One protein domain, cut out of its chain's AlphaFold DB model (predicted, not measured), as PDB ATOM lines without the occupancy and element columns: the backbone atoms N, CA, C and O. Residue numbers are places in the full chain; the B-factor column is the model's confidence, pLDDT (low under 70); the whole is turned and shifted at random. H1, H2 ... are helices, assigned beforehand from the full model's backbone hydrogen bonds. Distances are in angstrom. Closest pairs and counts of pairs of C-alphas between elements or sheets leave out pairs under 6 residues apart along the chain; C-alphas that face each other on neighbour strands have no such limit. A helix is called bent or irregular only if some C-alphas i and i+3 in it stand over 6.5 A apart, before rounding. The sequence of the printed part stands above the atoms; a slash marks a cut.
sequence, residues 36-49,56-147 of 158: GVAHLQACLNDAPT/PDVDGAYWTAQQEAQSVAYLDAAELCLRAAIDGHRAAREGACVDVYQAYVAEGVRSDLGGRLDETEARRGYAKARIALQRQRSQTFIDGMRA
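What this domain is: This is residues 36 to 49 and 56 to 147 of the 158 residues of an uncharacterized protein of Rubricoccus marinus (UniProt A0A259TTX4). Two helices run side by side in opposite ways, H3 in the middle and the much longer H6, whose last residues, 141 to 147, stick out as an arm; H5 crosses both. H1 packs on H3, H2 on H5, and the short H4 near the last residues of H3. The printed part has 106 residues with six named helices, H1 to H6 in chain order, and no named strand: all helix. It is compact, with a radius of gyration of the C-alphas of 14.1 A and spans of 46 by 34 by 26 A.

Where its parts are: H1 is residues 36 to 46, beginning at C-alpha 36 (-30.837, -17.028, 1.839), 15.4 A long. H2 is 60 to 69, 15.4 A, and only just irregular: C-alphas 65 and 68 are 6.9 A apart. H3 is 72 to 86, 21.2 A; H4 is 90 to 93, 5.1 A; H5 is 96 to 105, 14.2 A. H6 is 119 to 147, 41.1 A, ending at C-alpha 147 (-61.710, -26.729, 1.758).

How they stand to each other: H3 is the hub. It touches H6, closest C-alphas Leu 82 and Tyr 126 at 5.2 A, at a shallow tilt of 21 degrees, opposite ways. H5 touches H3, closest C-alphas Cys 81 and Cys 97 at 5.6 A, only just about perpendicular at 70.1 degrees. H2 touches H5, closest C-alphas Gly 60 and Asp 99 at 5.2 A. With residues 77 to 81 alone H3 touches H1, closest C-alphas Val 37 and Ala 77 at 5.8 A. H1 and H6 are apart. In H1, H3, H5 and H6 every O i to N i+4 pair is within hydrogen-bond range, in H2 3 of 6; H4 is too short for one.

The domain as a whole: Thr 49 and Arg 146 have the C-alphas farthest apart, 46.3 A. Residues 50 to 55 are not printed; C-alphas 49 and 56 are 20.9 A apart across the cut. The link H5 to H6 is long. Mean pLDDT of the printed part is 73.4; residues 56 to 70 and 104 to 115 are among those under 70.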
ATOM      1  N   GLY A  36     -31.575 -18.237   2.226       69.62
ATOM      2  CA  GLY A  36     -30.837 -17.028   1.839       69.62
ATOM      3  C   GLY A  36     -31.355 -15.740   2.490       69.62
ATOM      4  O   GLY A  36     -30.574 -14.817   2.707       69.62
ATOM      5  N   VAL A  37     -32.635 -15.677   2.867       70.62
ATOM      6  CA  VAL A  37     -33.199 -14.530   3.596       70.62
ATOM      7  C   VAL A  37     -32.959 -14.633   5.092       70.62
ATOM      8  O   VAL A  37     -32.679 -13.610   5.705       70.62
ATOM      9  N   ALA A  38     -32.950 -15.838   5.666       77.38
ATOM     10  CA  ALA A  38     -32.480 -16.022   7.039       77.38
ATOM     11  C   ALA A  38     -31.029 -15.526   7.199       77.38
ATOM     12  O   ALA A  38     -30.720 -14.802   8.145       77.38
ATOM     13  N   HIS A  39     -30.165 -15.829   6.222       78.44
ATOM     14  CA  HIS A  39     -28.790 -15.321   6.172       78.44
ATOM     15  C   HIS A  39     -28.717 -13.796   6.034       78.44
ATOM     16  O   HIS A  39     -28.019 -13.143   6.808       78.44
ATOM     17  N   LEU A  40     -29.458 -13.209   5.086       75.75
ATOM     18  CA  LEU A  40     -29.499 -11.753   4.924       75.75
ATOM     19  C   LEU A  40     -30.002 -11.063   6.195       75.75
ATOM     20  O   LEU A  40     -29.414 -10.082   6.631       75.75
ATOM     21  N   GLN A  41     -31.075 -11.574   6.794       77.06
ATOM     22  CA  GLN A  41     -31.671 -10.999   7.994       77.06
ATOM     23  C   GLN A  41     -30.712 -11.067   9.185       77.06
ATOM     24  O   GLN A  41     -30.558 -10.070   9.885       77.06
ATOM     25  N   ALA A  42     -30.027 -12.197   9.387       83.06
ATOM     26  CA  ALA A  42     -28.981 -12.313  10.401       83.06
ATOM     27  C   ALA A  42     -27.868 -11.283  10.163       83.06
ATOM     28  O   ALA A  42     -27.517 -10.518  11.056       83.06
ATOM     29  N   CYS A  43     -27.391 -11.183   8.926       81.56
ATOM     30  CA  CYS A  43     -26.309 -10.276   8.591       81.56
ATOM     31  C   CYS A  43     -26.691  -8.785   8.725       81.56
ATOM     32  O   CYS A  43     -25.902  -7.995   9.240       81.56
ATOM     33  N   LEU A  44     -27.911  -8.390   8.341       78.38
ATOM     34  CA  LEU A  44     -28.409  -7.024   8.546       78.38
ATOM     35  C   LEU A  44     -28.567  -6.670  10.029       78.38
ATOM     36  O   LEU A  44     -28.353  -5.517  10.399       78.38
ATOM     37  N   ASN A  45     -28.939  -7.642  10.866       84.56
ATOM     38  CA  ASN A  45     -29.046  -7.441  12.310       84.56
ATOM     39  C   ASN A  45     -27.669  -7.267  12.963       84.56
ATOM     40  O   ASN A  45     -27.520  -6.425  13.847       84.56
ATOM     41  N   ASP A  46     -26.675  -8.036  12.517       85.88
ATOM     42  CA  ASP A  46     -25.329  -8.021  13.089       85.88
ATOM     43  C   ASP A  46     -24.503  -6.813  12.613       85.88
ATOM     44  O   ASP A  46     -23.817  -6.173  13.411       85.88
ATOM     45  N   ALA A  47     -24.568  -6.479  11.318       80.94
ATOM     46  CA  ALA A  47     -23.759  -5.429  10.700       80.94
ATOM     47  C   ALA A  47     -24.532  -4.679   9.587       80.94
ATOM     48  O   ALA A  47     -24.264  -4.855   8.396       80.94
ATOM     49  N   PRO A  48     -25.463  -3.772   9.940       71.62
ATOM     50  CA  PRO A  48     -26.418  -3.171   8.996       71.62
ATOM     51  C   PRO A  48     -25.785  -2.294   7.906       71.62
ATOM     52  O   PRO A  48     -26.422  -2.022   6.882       71.62
ATOM     53  N   THR A  49     -24.563  -1.806   8.139       76.81
ATOM     54  CA  THR A  49     -23.826  -0.909   7.237       76.81
ATOM     55  C   THR A  49     -22.742  -1.615   6.426       76.81
ATOM     56  O   THR A  49     -22.190  -1.018   5.500       76.81
ATOM     57  N   PRO A  56     -22.805 -19.105   0.126       59.88
ATOM     58  CA  PRO A  56     -22.370 -20.102  -0.851       59.88
ATOM     59  C   PRO A  56     -23.387 -21.235  -1.040       59.88
ATOM     60  O   PRO A  56     -23.362 -21.900  -2.071       59.88
ATOM     61  N   ASP A  57     -24.281 -21.434  -0.071       62.53
ATOM     62  CA  ASP A  57     -25.271 -22.513  -0.070       62.53
ATOM     63  C   ASP A  57     -26.576 -22.113  -0.773       62.53
ATOM     64  O   ASP A  57     -27.490 -22.927  -0.914       62.53
ATOM     65  N   VAL A  58     -26.692 -20.851  -1.196       62.91
ATOM     66  CA  VAL A  58     -27.912 -20.302  -1.786       62.91
ATOM     67  C   VAL A  58     -27.552 -19.439  -2.992       62.91
ATOM     68  O   VAL A  58     -27.328 -18.236  -2.868       62.91
ATOM     69  N   ASP A  59     -27.509 -20.060  -4.169       57.03
ATOM     70  CA  ASP A  59     -27.299 -19.372  -5.442       57.03
ATOM     71  C   ASP A  59     -28.626 -18.905  -6.078       57.03
ATOM     72  O   ASP A  59     -29.727 -19.271  -5.658       57.03
ATOM     73  N   GLY A  60     -28.553 -18.074  -7.122       54.09
ATOM     74  CA  GLY A  60     -29.740 -17.664  -7.885       54.09
ATOM     75  C   GLY A  60     -30.493 -18.845  -8.522       54.09
ATOM     76  O   GLY A  60     -31.694 -18.740  -8.793       54.09
ATOM     77  N   ALA A  61     -29.826 -19.991  -8.715       55.94
ATOM     78  CA  ALA A  61     -30.455 -21.221  -9.190       55.94
ATOM     79  C   ALA A  61     -31.407 -21.814  -8.139       55.94
ATOM     80  O   ALA A  61     -32.492 -22.261  -8.496       55.94
ATOM     81  N   TYR A  62     -31.080 -21.729  -6.846       56.47
ATOM     82  CA  TYR A  62     -31.969 -22.121  -5.748       56.47
ATOM     83  C   TYR A  62     -33.298 -21.349  -5.775       56.47
ATOM     84  O   TYR A  62     -34.373 -21.945  -5.694       56.47
ATOM     85  N   TRP A  63     -33.249 -20.023  -5.945       56.91
ATOM     86  CA  TRP A  63     -34.455 -19.181  -5.980       56.91
ATOM     87  C   TRP A  63     -35.260 -19.352  -7.273       56.91
ATOM     88  O   TRP A  63     -36.487 -19.282  -7.250       56.91
ATOM     89  N   THR A  64     -34.588 -19.603  -8.399       56.72
ATOM     90  CA  THR A  64     -35.252 -19.836  -9.693       56.72
ATOM     91  C   THR A  64     -35.833 -21.247  -9.821       56.72
ATOM     92  O   THR A  64     -36.923 -21.392 -10.363       56.72
ATOM     93  N   ALA A  65     -35.194 -22.278  -9.261       55.00
ATOM     94  CA  ALA A  65     -35.722 -23.646  -9.222       55.00
ATOM     95  C   ALA A  65     -36.972 -23.769  -8.333       55.00
ATOM     96  O   ALA A  65     -37.864 -24.560  -8.620       55.00
ATOM     97  N   GLN A  66     -37.077 -22.940  -7.290       53.66
ATOM     98  CA  GLN A  66     -38.268 -22.850  -6.437       53.66
ATOM     99  C   GLN A  66     -39.446 -22.108  -7.109       53.66
ATOM    100  O   GLN A  66     -40.533 -22.063  -6.539       53.66
ATOM    101  N   GLN A  67     -39.288 -21.541  -8.318       50.38
ATOM    102  CA  GLN A  67     -40.364 -20.794  -8.999       50.38
ATOM    103  C   GLN A  67     -41.608 -21.631  -9.319       50.38
ATOM    104  O   GLN A  67     -42.692 -21.055  -9.427       50.38
ATOM    105  N   GLU A  68     -41.489 -22.961  -9.427       44.31
ATOM    106  CA  GLU A  68     -42.649 -23.848  -9.621       44.31
ATOM    107  C   GLU A  68     -43.639 -23.800  -8.444       44.31
ATOM    108  O   GLU A  68     -44.809 -24.147  -8.606       44.31
ATOM    109  N   ALA A  69     -43.233 -23.251  -7.295       51.31
ATOM    110  CA  ALA A  69     -44.157 -22.779  -6.282       51.31
ATOM    111  C   ALA A  69     -43.673 -21.439  -5.715       51.31
ATOM    112  O   ALA A  69     -42.837 -21.399  -4.814       51.31
ATOM    113  N   GLN A  70     -44.264 -20.329  -6.177       63.28
ATOM    114  CA  GLN A  70     -44.254 -19.040  -5.466       63.28
ATOM    115  C   GLN A  70     -44.953 -19.187  -4.099       63.28
ATOM    116  O   GLN A  70     -46.062 -18.702  -3.873       63.28
ATOM    117  N   SER A  71     -44.336 -19.931  -3.187       71.69
ATOM    118  CA  SER A  71     -44.837 -20.173  -1.846       71.69
ATOM    119  C   SER A  71     -44.908 -18.853  -1.083       71.69
ATOM    120  O   SER A  71     -44.154 -17.914  -1.345       71.69
ATOM    121  N   VAL A  72     -45.815 -18.768  -0.108       73.75
ATOM    122  CA  VAL A  72     -45.952 -17.563   0.727       73.75
ATOM    123  C   VAL A  72     -44.617 -17.208   1.390       73.75
ATOM    124  O   VAL A  72     -44.262 -16.036   1.412       73.75
ATOM    125  N   ALA A  73     -43.851 -18.207   1.843       72.06
ATOM    126  CA  ALA A  73     -42.534 -18.017   2.447       72.06
ATOM    127  C   ALA A  73     -41.522 -17.389   1.474       72.06
ATOM    128  O   ALA A  73     -40.807 -16.463   1.844       72.06
ATOM    129  N   TYR A  74     -41.494 -17.840   0.215       72.81
ATOM    130  CA  TYR A  74     -40.643 -17.259  -0.829       72.81
ATOM    131  C   TYR A  74     -41.029 -15.805  -1.143       72.81
ATOM    132  O   TYR A  74     -40.165 -14.936  -1.275       72.81
ATOM    133  N   LEU A  75     -42.330 -15.526  -1.250       77.31
ATOM    134  CA  LEU A  75     -42.851 -14.192  -1.562       77.31
ATOM    135  C   LEU A  75     -42.623 -13.191  -0.413       77.31
ATOM    136  O   LEU A  75     -42.312 -12.029  -0.665       77.31
ATOM    137  N   ASP A  76     -42.741 -13.645   0.835       78.75
ATOM    138  CA  ASP A  76     -42.459 -12.857   2.042       78.75
ATOM    139  C   ASP A  76     -40.955 -12.566   2.169       78.75
ATOM    140  O   ASP A  76     -40.540 -11.427   2.372       78.75
ATOM    141  N   ALA A  77     -40.123 -13.577   1.908       76.75
ATOM    142  CA  ALA A  77     -38.673 -13.452   1.866       76.75
ATOM    143  C   ALA A  77     -38.209 -12.435   0.799       76.75
ATOM    144  O   ALA A  77     -37.351 -11.586   1.059       76.75
ATOM    145  N   ALA A  78     -38.811 -12.469  -0.391       78.56
ATOM    146  CA  ALA A  78     -38.507 -11.522  -1.459       78.56
ATOM    147  C   ALA A  78     -38.899 -10.075  -1.111       78.56
ATOM    148  O   ALA A  78     -38.162  -9.142  -1.442       78.56
ATOM    149  N   GLU A  79     -40.032  -9.879  -0.432       84.56
ATOM    150  CA  GLU A  79     -40.474  -8.567   0.058       84.56
ATOM    151  C   GLU A  79     -39.447  -7.957   1.018       84.56
ATOM    152  O   GLU A  79     -39.025  -6.815   0.805       84.56
ATOM    153  N   LEU A  80     -38.977  -8.750   1.986       80.44
ATOM    154  CA  LEU A  80     -38.013  -8.325   3.001       80.44
ATOM    155  C   LEU A  80     -36.669  -7.930   2.374       80.44
ATOM    156  O   LEU A  80     -36.127  -6.865   2.679       80.44
ATOM    157  N   CYS A  81     -36.170  -8.743   1.438       83.12
ATOM    158  CA  CYS A  81     -34.934  -8.482   0.693       83.12
ATOM    159  C   CYS A  81     -34.996  -7.131  -0.043       83.12
ATOM    160  O   CYS A  81     -34.121  -6.275   0.089       83.12
ATOM    161  N   LEU A  82     -36.072  -6.914  -0.806       85.12
ATOM    162  CA  LEU A  82     -36.219  -5.738  -1.665       85.12
ATOM    163  C   LEU A  82     -36.512  -4.475  -0.854       85.12
ATOM    164  O   LEU A  82     -36.075  -3.389  -1.234       85.12
ATOM    165  N   ARG A  83     -37.190  -4.601   0.292       85.62
ATOM    166  CA  ARG A  83     -37.380  -3.493   1.229       85.62
ATOM    167  C   ARG A  83     -36.068  -3.036   1.856       85.62
ATOM    168  O   ARG A  83     -35.791  -1.841   1.845       85.62
ATOM    169  N   ALA A  84     -35.228  -3.968   2.304       83.12
ATOM    170  CA  ALA A  84     -33.914  -3.628   2.839       83.12
ATOM    171  C   ALA A  84     -33.045  -2.881   1.803       83.12
ATOM    172  O   ALA A  84     -32.331  -1.934   2.141       83.12
ATOM    173  N   ALA A  85     -33.153  -3.241   0.520       84.19
ATOM    174  CA  ALA A  85     -32.460  -2.530  -0.552       84.19
ATOM    175  C   ALA A  85     -32.961  -1.078  -0.727       84.19
ATOM    176  O   ALA A  85     -32.152  -0.169  -0.955       84.19
ATOM    177  N   ILE A  86     -34.271  -0.838  -0.574       86.12
ATOM    178  CA  ILE A  86     -34.867   0.512  -0.579       86.12
ATOM    179  C   ILE A  86     -34.338   1.332   0.598       86.12
ATOM    180  O   ILE A  86     -33.896   2.461   0.393       86.12
ATOM    181  N   ASP A  87     -34.308   0.741   1.793       87.00
ATOM    182  CA  ASP A  87     -33.886   1.401   3.037       87.00
ATOM    183  C   ASP A  87     -32.374   1.713   3.078       87.00
ATOM    184  O   ASP A  87     -31.883   2.362   3.999       87.00
ATOM    185  N   GLY A  88     -31.628   1.320   2.042       79.38
ATOM    186  CA  GLY A  88     -30.228   1.697   1.865       79.38
ATOM    187  C   GLY A  88     -29.231   0.668   2.369       79.38
ATOM    188  O   GLY A  88     -28.030   0.941   2.354       79.38
ATOM    189  N   HIS A  89     -29.689  -0.521   2.761       80.44
ATOM    190  CA  HIS A  89     -28.797  -1.571   3.229       80.44
ATOM    191  C   HIS A  89     -27.940  -2.101   2.082       80.44
ATOM    192  O   HIS A  89     -28.435  -2.708   1.130       80.44
ATOM    193  N   ARG A  90     -26.626  -1.881   2.185       73.31
ATOM    194  CA  ARG A  90     -25.654  -2.250   1.147       73.31
ATOM    195  C   ARG A  90     -25.719  -3.737   0.801       73.31
ATOM    196  O   ARG A  90     -25.751  -4.087  -0.370       73.31
ATOM    197  N   ALA A  91     -25.831  -4.575   1.824       69.94
ATOM    198  CA  ALA A  91     -26.022  -6.014   1.719       69.94
ATOM    199  C   ALA A  91     -27.224  -6.461   0.876       69.94
ATOM    200  O   ALA A  91     -27.181  -7.517   0.265       69.94
ATOM    201  N   ALA A  92     -28.298  -5.673   0.857       71.12
ATOM    202  CA  ALA A  92     -29.485  -5.969   0.065       71.12
ATOM    203  C   ALA A  92     -29.406  -5.364  -1.346       71.12
ATOM    204  O   ALA A  92     -30.177  -5.719  -2.229       71.12
ATOM    205  N   ARG A  93     -28.471  -4.443  -1.589       72.19
ATOM    206  CA  ARG A  93     -28.219  -3.874  -2.919       72.19
ATOM    207  C   ARG A  93     -27.207  -4.681  -3.725       72.19
ATOM    208  O   ARG A  93     -26.998  -4.358  -4.886       72.19
ATOM    209  N   GLU A  94     -26.573  -5.689  -3.137       72.94
ATOM    210  CA  GLU A  94     -25.515  -6.504  -3.740       72.94
ATOM    211  C   GLU A  94     -25.826  -7.993  -3.469       72.94
ATOM    212  O   GLU A  94     -26.339  -8.335  -2.408       72.94
ATOM    213  N   GLY A  95     -25.558  -8.902  -4.413       69.38
ATOM    214  CA  GLY A  95     -25.726 -10.350  -4.183       69.38
ATOM    215  C   GLY A  95     -27.181 -10.848  -4.195       69.38
ATOM    216  O   GLY A  95     -27.926 -10.553  -5.122       69.38
ATOM    217  N   ALA A  96     -27.601 -11.618  -3.186       68.44
ATOM    218  CA  ALA A  96     -28.817 -12.446  -3.240       68.44
ATOM    219  C   ALA A  96     -30.124 -11.687  -3.578       68.44
ATOM    220  O   ALA A  96     -30.986 -12.230  -4.265       68.44
ATOM    221  N   CYS A  97     -30.289 -10.424  -3.164       76.56
ATOM    222  CA  CYS A  97     -31.486  -9.648  -3.530       76.56
ATOM    223  C   CYS A  97     -31.506  -9.209  -5.003       76.56
ATOM    224  O   CYS A  97     -32.580  -8.950  -5.550       76.56
ATOM    225  N   VAL A  98     -30.341  -9.127  -5.652       76.81
ATOM    226  CA  VAL A  98     -30.217  -8.894  -7.098       76.81
ATOM    227  C   VAL A  98     -30.765 -10.104  -7.846       76.81
ATOM    228  O   VAL A  98     -31.576  -9.937  -8.754       76.81
ATOM    229  N   ASP A  99     -30.409 -11.313  -7.405       73.50
ATOM    230  CA  ASP A  99     -30.916 -12.566  -7.974       73.50
ATOM    231  C   ASP A  99     -32.429 -12.707  -7.756       73.50
ATOM    232  O   ASP A  99     -33.168 -13.041  -8.684       73.50
ATOM    233  N   VAL A 100     -32.920 -12.352  -6.559       73.94
ATOM    234  CA  VAL A 100     -34.360 -12.277  -6.266       73.94
ATOM    235  C   VAL A 100     -35.052 -11.289  -7.208       73.94
ATOM    236  O   VAL A 100     -36.048 -11.642  -7.834       73.94
ATOM    237  N   TYR A 101     -34.541 -10.064  -7.371       76.12
ATOM    238  CA  TYR A 101     -35.126  -9.112  -8.320       76.12
ATOM    239  C   TYR A 101     -35.162  -9.677  -9.741       76.12
ATOM    240  O   TYR A 101     -36.194  -9.583 -10.409       76.12
ATOM    241  N   GLN A 102     -34.065 -10.276 -10.207       75.38
ATOM    242  CA  GLN A 102     -33.994 -10.854 -11.546       75.38
ATOM    243  C   GLN A 102     -35.041 -11.961 -11.722       75.38
ATOM    244  O   GLN A 102     -35.748 -11.955 -12.727       75.38
ATOM    245  N   ALA A 103     -35.247 -12.814 -10.715       71.75
ATOM    246  CA  ALA A 103     -36.284 -13.844 -10.734       71.75
ATOM    247  C   ALA A 103     -37.717 -13.284 -10.881       71.75
ATOM    248  O   ALA A 103     -38.536 -13.892 -11.563       71.75
ATOM    249  N   TYR A 104     -38.040 -12.124 -10.290       64.25
ATOM    250  CA  TYR A 104     -39.384 -11.513 -10.376       64.25
ATOM    251  C   TYR A 104     -39.587 -10.559 -11.556       64.25
ATOM    252  O   TYR A 104     -40.718 -10.312 -12.002       64.25
ATOM    253  N   VAL A 105     -38.524  -9.877 -11.977       65.00
ATOM    254  CA  VAL A 105     -38.633  -8.721 -12.872       65.00
ATOM    255  C   VAL A 105     -38.128  -9.021 -14.274       65.00
ATOM    256  O   VAL A 105     -38.653  -8.409 -15.208       65.00
ATOM    257  N   ALA A 106     -37.226  -9.988 -14.452       61.06
ATOM    258  CA  ALA A 106     -36.654 -10.342 -15.749       61.06
ATOM    259  C   ALA A 106     -37.546 -11.289 -16.577       61.06
ATOM    260  O   ALA A 106     -37.061 -12.228 -17.205       61.06
ATOM    261  N   GLU A 107     -38.849 -11.012 -16.664       52.38
ATOM    262  CA  GLU A 107     -39.631 -11.509 -17.799       52.38
ATOM    263  C   GLU A 107     -39.180 -10.747 -19.059       52.38
ATOM    264  O   GLU A 107     -39.610  -9.625 -19.327       52.38
ATOM    265  N   GLY A 108     -38.258 -11.342 -19.819       43.88
ATOM    266  CA  GLY A 108     -38.009 -10.990 -21.221       43.88
ATOM    267  C   GLY A 108     -36.887  -9.995 -21.532       43.88
ATOM    268  O   GLY A 108     -36.609  -9.780 -22.709       43.88
ATOM    269  N   VAL A 109     -36.184  -9.422 -20.552       43.12
ATOM    270  CA  VAL A 109     -34.998  -8.591 -20.830       43.12
ATOM    271  C   VAL A 109     -33.863  -9.014 -19.916       43.12
ATOM    272  O   VAL A 109     -33.971  -8.910 -18.696       43.12
ATOM    273  N   ARG A 110     -32.760  -9.474 -20.521       46.69
ATOM    274  CA  ARG A 110     -31.452  -9.598 -19.867       46.69
ATOM    275  C   ARG A 110     -30.994  -8.199 -19.454       46.69
ATOM    276  O   ARG A 110     -30.232  -7.559 -20.169       46.69
ATOM    277  N   SER A 111     -31.504  -7.715 -18.330       50.12
ATOM    278  CA  SER A 111     -30.916  -6.593 -17.615       50.12
ATOM    279  C   SER A 111     -29.888  -7.198 -16.679       50.12
ATOM    280  O   SER A 111     -30.195  -7.591 -15.558       50.12
ATOM    281  N   ASP A 112     -28.681  -7.372 -17.206       60.94
ATOM    282  CA  ASP A 112     -27.492  -7.501 -16.379       60.94
ATOM    283  C   ASP A 112     -27.464  -6.281 -15.448       60.94
ATOM    284  O   ASP A 112     -27.209  -5.159 -15.877       60.94
ATOM    285  N   LEU A 113     -27.811  -6.504 -14.182       63.34
ATOM    286  CA  LEU A 113     -27.796  -5.482 -13.139       63.34
ATOM    287  C   LEU A 113     -26.373  -5.120 -12.676       63.34
ATOM    288  O   LEU A 113     -26.191  -4.393 -11.704       63.34
ATOM    289  N   GLY A 114     -25.332  -5.680 -13.291       64.69
ATOM    290  CA  GLY A 114     -23.944  -5.522 -12.867       64.69
ATOM    291  C   GLY A 114     -23.701  -6.019 -11.441       64.69
ATOM    292  O   GLY A 114     -22.798  -5.530 -10.766       64.69
ATOM    293  N   GLY A 115     -24.550  -6.932 -10.950       69.81
ATOM    294  CA  GLY A 115     -24.528  -7.421  -9.571       69.81
ATOM    295  C   GLY A 115     -25.036  -6.422  -8.526       69.81
ATOM    296  O   GLY A 115     -24.766  -6.623  -7.340       69.81
ATOM    297  N   ARG A 116     -25.742  -5.352  -8.928       77.12
ATOM    298  CA  ARG A 116     -26.233  -4.314  -8.013       77.12
ATOM    299  C   ARG A 116     -27.678  -3.908  -8.273       77.12
ATOM    300  O   ARG A 116     -28.072  -3.720  -9.410       77.12
ATOM    301  N   LEU A 117     -28.438  -3.702  -7.203       80.12
ATOM    302  CA  LEU A 117     -29.805  -3.197  -7.246       80.12
ATOM    303  C   LEU A 117     -29.808  -1.697  -6.946       80.12
ATOM    304  O   LEU A 117     -29.404  -1.282  -5.851       80.12
ATOM    305  N   ASP A 118     -30.258  -0.874  -7.892       82.56
ATOM    306  CA  ASP A 118     -30.529   0.530  -7.591       82.56
ATOM    307  C   ASP A 118     -31.866   0.701  -6.841       82.56
ATOM    308  O   ASP A 118     -32.677  -0.221  -6.719       82.56
ATOM    309  N   GLU A 119     -32.103   1.885  -6.275       83.12
ATOM    310  CA  GLU A 119     -33.319   2.139  -5.494       83.12
ATOM    311  C   GLU A 119     -34.603   2.038  -6.340       83.12
ATOM    312  O   GLU A 119     -35.646   1.604  -5.849       83.12
ATOM    313  N   THR A 120     -34.545   2.418  -7.618       84.88
ATOM    314  CA  THR A 120     -35.698   2.381  -8.527       84.88
ATOM    315  C   THR A 120     -36.078   0.938  -8.845       84.88
ATOM    316  O   THR A 120     -37.256   0.568  -8.792       84.88
ATOM    317  N   GLU A 121     -35.083   0.103  -9.118       84.81
ATOM    318  CA  GLU A 121     -35.217  -1.333  -9.338       84.81
ATOM    319  C   GLU A 121     -35.708  -2.031  -8.073       84.81
ATOM    320  O   GLU A 121     -36.688  -2.778  -8.128       84.81
ATOM    321  N   ALA A 122     -35.137  -1.700  -6.912       83.31
ATOM    322  CA  ALA A 122     -35.596  -2.197  -5.620       83.31
ATOM    323  C   ALA A 122     -37.081  -1.893  -5.387       83.31
ATOM    324  O   ALA A 122     -37.857  -2.795  -5.069       83.31
ATOM    325  N   ARG A 123     -37.521  -0.651  -5.640       84.69
ATOM    326  CA  ARG A 123     -38.938  -0.251  -5.540       84.69
ATOM    327  C   ARG A 123     -39.827  -1.023  -6.512       84.69
ATOM    328  O   ARG A 123     -40.918  -1.455  -6.129       84.69
ATOM    329  N   ARG A 124     -39.381  -1.219  -7.755       84.19
ATOM    330  CA  ARG A 124     -40.125  -1.970  -8.777       84.19
ATOM    331  C   ARG A 124     -40.274  -3.443  -8.396       84.19
ATOM    332  O   ARG A 124     -41.380  -3.980  -8.482       84.19
ATOM    333  N   GLY A 125     -39.184  -4.078  -7.973       81.44
ATOM    334  CA  GLY A 125     -39.186  -5.453  -7.487       81.44
ATOM    335  C   GLY A 125     -40.085  -5.601  -6.265       81.44
ATOM    336  O   GLY A 125     -40.954  -6.466  -6.246       81.44
ATOM    337  N   TYR A 126     -39.933  -4.715  -5.282       85.56
ATOM    338  CA  TYR A 126     -40.724  -4.708  -4.055       85.56
ATOM    339  C   TYR A 126     -42.229  -4.615  -4.330       85.56
ATOM    340  O   TYR A 126     -43.023  -5.364  -3.760       85.56
ATOM    341  N   ALA A 127     -42.643  -3.726  -5.238       84.75
ATOM    342  CA  ALA A 127     -44.044  -3.611  -5.634       84.75
ATOM    343  C   ALA A 127     -44.574  -4.919  -6.246       84.75
ATOM    344  O   ALA A 127     -45.666  -5.364  -5.890       84.75
ATOM    345  N   LYS A 128     -43.791  -5.560  -7.125       83.31
ATOM    346  CA  LYS A 128     -44.144  -6.856  -7.723       83.31
ATOM    347  C   LYS A 128     -44.244  -7.967  -6.674       83.31
ATOM    348  O   LYS A 128     -45.262  -8.656  -6.642       83.31
ATOM    349  N   ALA A 129     -43.245  -8.098  -5.801       80.00
ATOM    350  CA  ALA A 129     -43.221  -9.096  -4.733       80.00
ATOM    351  C   ALA A 129     -44.426  -8.941  -3.793       80.00
ATOM    352  O   ALA A 129     -45.124  -9.917  -3.527       80.00
ATOM    353  N   ARG A 130     -44.766  -7.710  -3.377       83.81
ATOM    354  CA  ARG A 130     -45.951  -7.463  -2.536       83.81
ATOM    355  C   ARG A 130     -47.266  -7.822  -3.215       83.81
ATOM    356  O   ARG A 130     -48.129  -8.406  -2.567       83.81
ATOM    357  N   ILE A 131     -47.439  -7.483  -4.493       84.75
ATOM    358  CA  ILE A 131     -48.659  -7.841  -5.231       84.75
ATOM    359  C   ILE A 131     -48.783  -9.364  -5.336       84.75
ATOM    360  O   ILE A 131     -49.869  -9.902  -5.116       84.75
ATOM    361  N   ALA A 132     -47.686 -10.061  -5.640       81.62
ATOM    362  CA  ALA A 132     -47.667 -11.519  -5.711       81.62
ATOM    363  C   ALA A 132     -47.975 -12.154  -4.343       81.62
ATOM    364  O   ALA A 132     -48.856 -13.006  -4.253       81.62
ATOM    365  N   LEU A 133     -47.353 -11.664  -3.264       82.75
ATOM    366  CA  LEU A 133     -47.609 -12.106  -1.890       82.75
ATOM    367  C   LEU A 133     -49.072 -11.923  -1.485       82.75
ATOM    368  O   LEU A 133     -49.683 -12.833  -0.926       82.75
ATOM    369  N   GLN A 134     -49.651 -10.756  -1.773       86.31
ATOM    370  CA  GLN A 134     -51.059 -10.484  -1.490       86.31
ATOM    371  C   GLN A 134     -51.973 -11.434  -2.263       86.31
ATOM    372  O   GLN A 134     -52.872 -12.018  -1.664       86.31
ATOM    373  N   ARG A 135     -51.714 -11.649  -3.560       86.62
ATOM    374  CA  ARG A 135     -52.472 -12.610  -4.373       86.62
ATOM    375  C   ARG A 135     -52.386 -14.021  -3.805       86.62
ATOM    376  O   ARG A 135     -53.424 -14.655  -3.656       86.62
ATOM    377  N   GLN A 136     -51.191 -14.481  -3.436       82.25
ATOM    378  CA  GLN A 136     -50.995 -15.819  -2.881       82.25
ATOM    379  C   GLN A 136     -51.722 -15.984  -1.544       82.25
ATOM    380  O   GLN A 136     -52.451 -16.952  -1.363       82.25
ATOM    381  N   ARG A 137     -51.609 -15.011  -0.631       83.38
ATOM    382  CA  ARG A 137     -52.323 -15.036   0.658       83.38
ATOM    383  C   ARG A 137     -53.839 -15.026   0.473       83.38
ATOM    384  O   ARG A 137     -54.534 -15.786   1.141       83.38
ATOM    385  N   SER A 138     -54.355 -14.207  -0.445       84.94
ATOM    386  CA  SER A 138     -55.781 -14.197  -0.779       84.94
ATOM    387  C   SER A 138     -56.234 -15.521  -1.391       84.94
ATOM    388  O   SER A 138     -57.295 -16.014  -1.022       84.94
ATOM    389  N   GLN A 139     -55.436 -16.116  -2.277       82.69
ATOM    390  CA  GLN A 139     -55.739 -17.408  -2.884       82.69
ATOM    391  C   GLN A 139     -55.765 -18.519  -1.830       82.69
ATOM    392  O   GLN A 139     -56.756 -19.229  -1.727       82.69
ATOM    393  N   THR A 140     -54.743 -18.601  -0.974       80.44
ATOM    394  CA  THR A 140     -54.697 -19.546   0.151       80.44
ATOM    395  C   THR A 140     -55.877 -19.360   1.104       80.44
ATOM    396  O   THR A 140     -56.460 -20.343   1.550       80.44
ATOM    397  N   PHE A 141     -56.272 -18.118   1.390       81.00
ATOM    398  CA  PHE A 141     -57.457 -17.839   2.198       81.00
ATOM    399  C   PHE A 141     -58.746 -18.343   1.527       81.00
ATOM    400  O   PHE A 141     -59.549 -19.020   2.166       81.00
ATOM    401  N   ILE A 142     -58.933 -18.064   0.232       80.62
ATOM    402  CA  ILE A 142     -60.085 -18.540  -0.551       80.62
ATOM    403  C   ILE A 142     -60.121 -20.068  -0.609       80.62
ATOM    404  O   ILE A 142     -61.179 -20.663  -0.409       80.62
ATOM    405  N   ASP A 143     -58.983 -20.707  -0.854       80.31
ATOM    406  CA  ASP A 143     -58.884 -22.162  -0.912       80.31
ATOM    407  C   ASP A 143     -59.132 -22.790   0.462       80.31
ATOM    408  O   ASP A 143     -59.818 -23.806   0.548       80.31
ATOM    409  N   GLY A 144     -58.696 -22.139   1.545       77.50
ATOM    410  CA  GLY A 144     -59.053 -22.516   2.912       77.50
ATOM    411  C   GLY A 144     -60.563 -22.465   3.167       77.50
ATOM    412  O   GLY A 144     -61.120 -23.416   3.711       77.50
ATOM    413  N   MET A 145     -61.249 -21.408   2.711       74.00
ATOM    414  CA  MET A 145     -62.715 -21.312   2.795       74.00
ATOM    415  C   MET A 145     -63.429 -22.376   1.950       74.00
ATOM    416  O   MET A 145     -64.500 -22.844   2.324       74.00
ATOM    417  N   ARG A 146     -62.859 -22.760   0.802       72.06
ATOM    418  CA  ARG A 146     -63.413 -23.815  -0.065       72.06
ATOM    419  C   ARG A 146     -63.186 -25.217   0.493       72.06
ATOM    420  O   ARG A 146     -64.040 -26.074   0.306       72.06
ATOM    421  N   ALA A 147     -62.050 -25.449   1.146       74.88
ATOM    422  CA  ALA A 147     -61.710 -26.729   1.758       74.88
ATOM    423  C   ALA A 147     -62.491 -26.978   3.058       74.88
ATOM    424  O   ALA A 147     -62.820 -28.122   3.355       74.88
TER     425      ALA A 147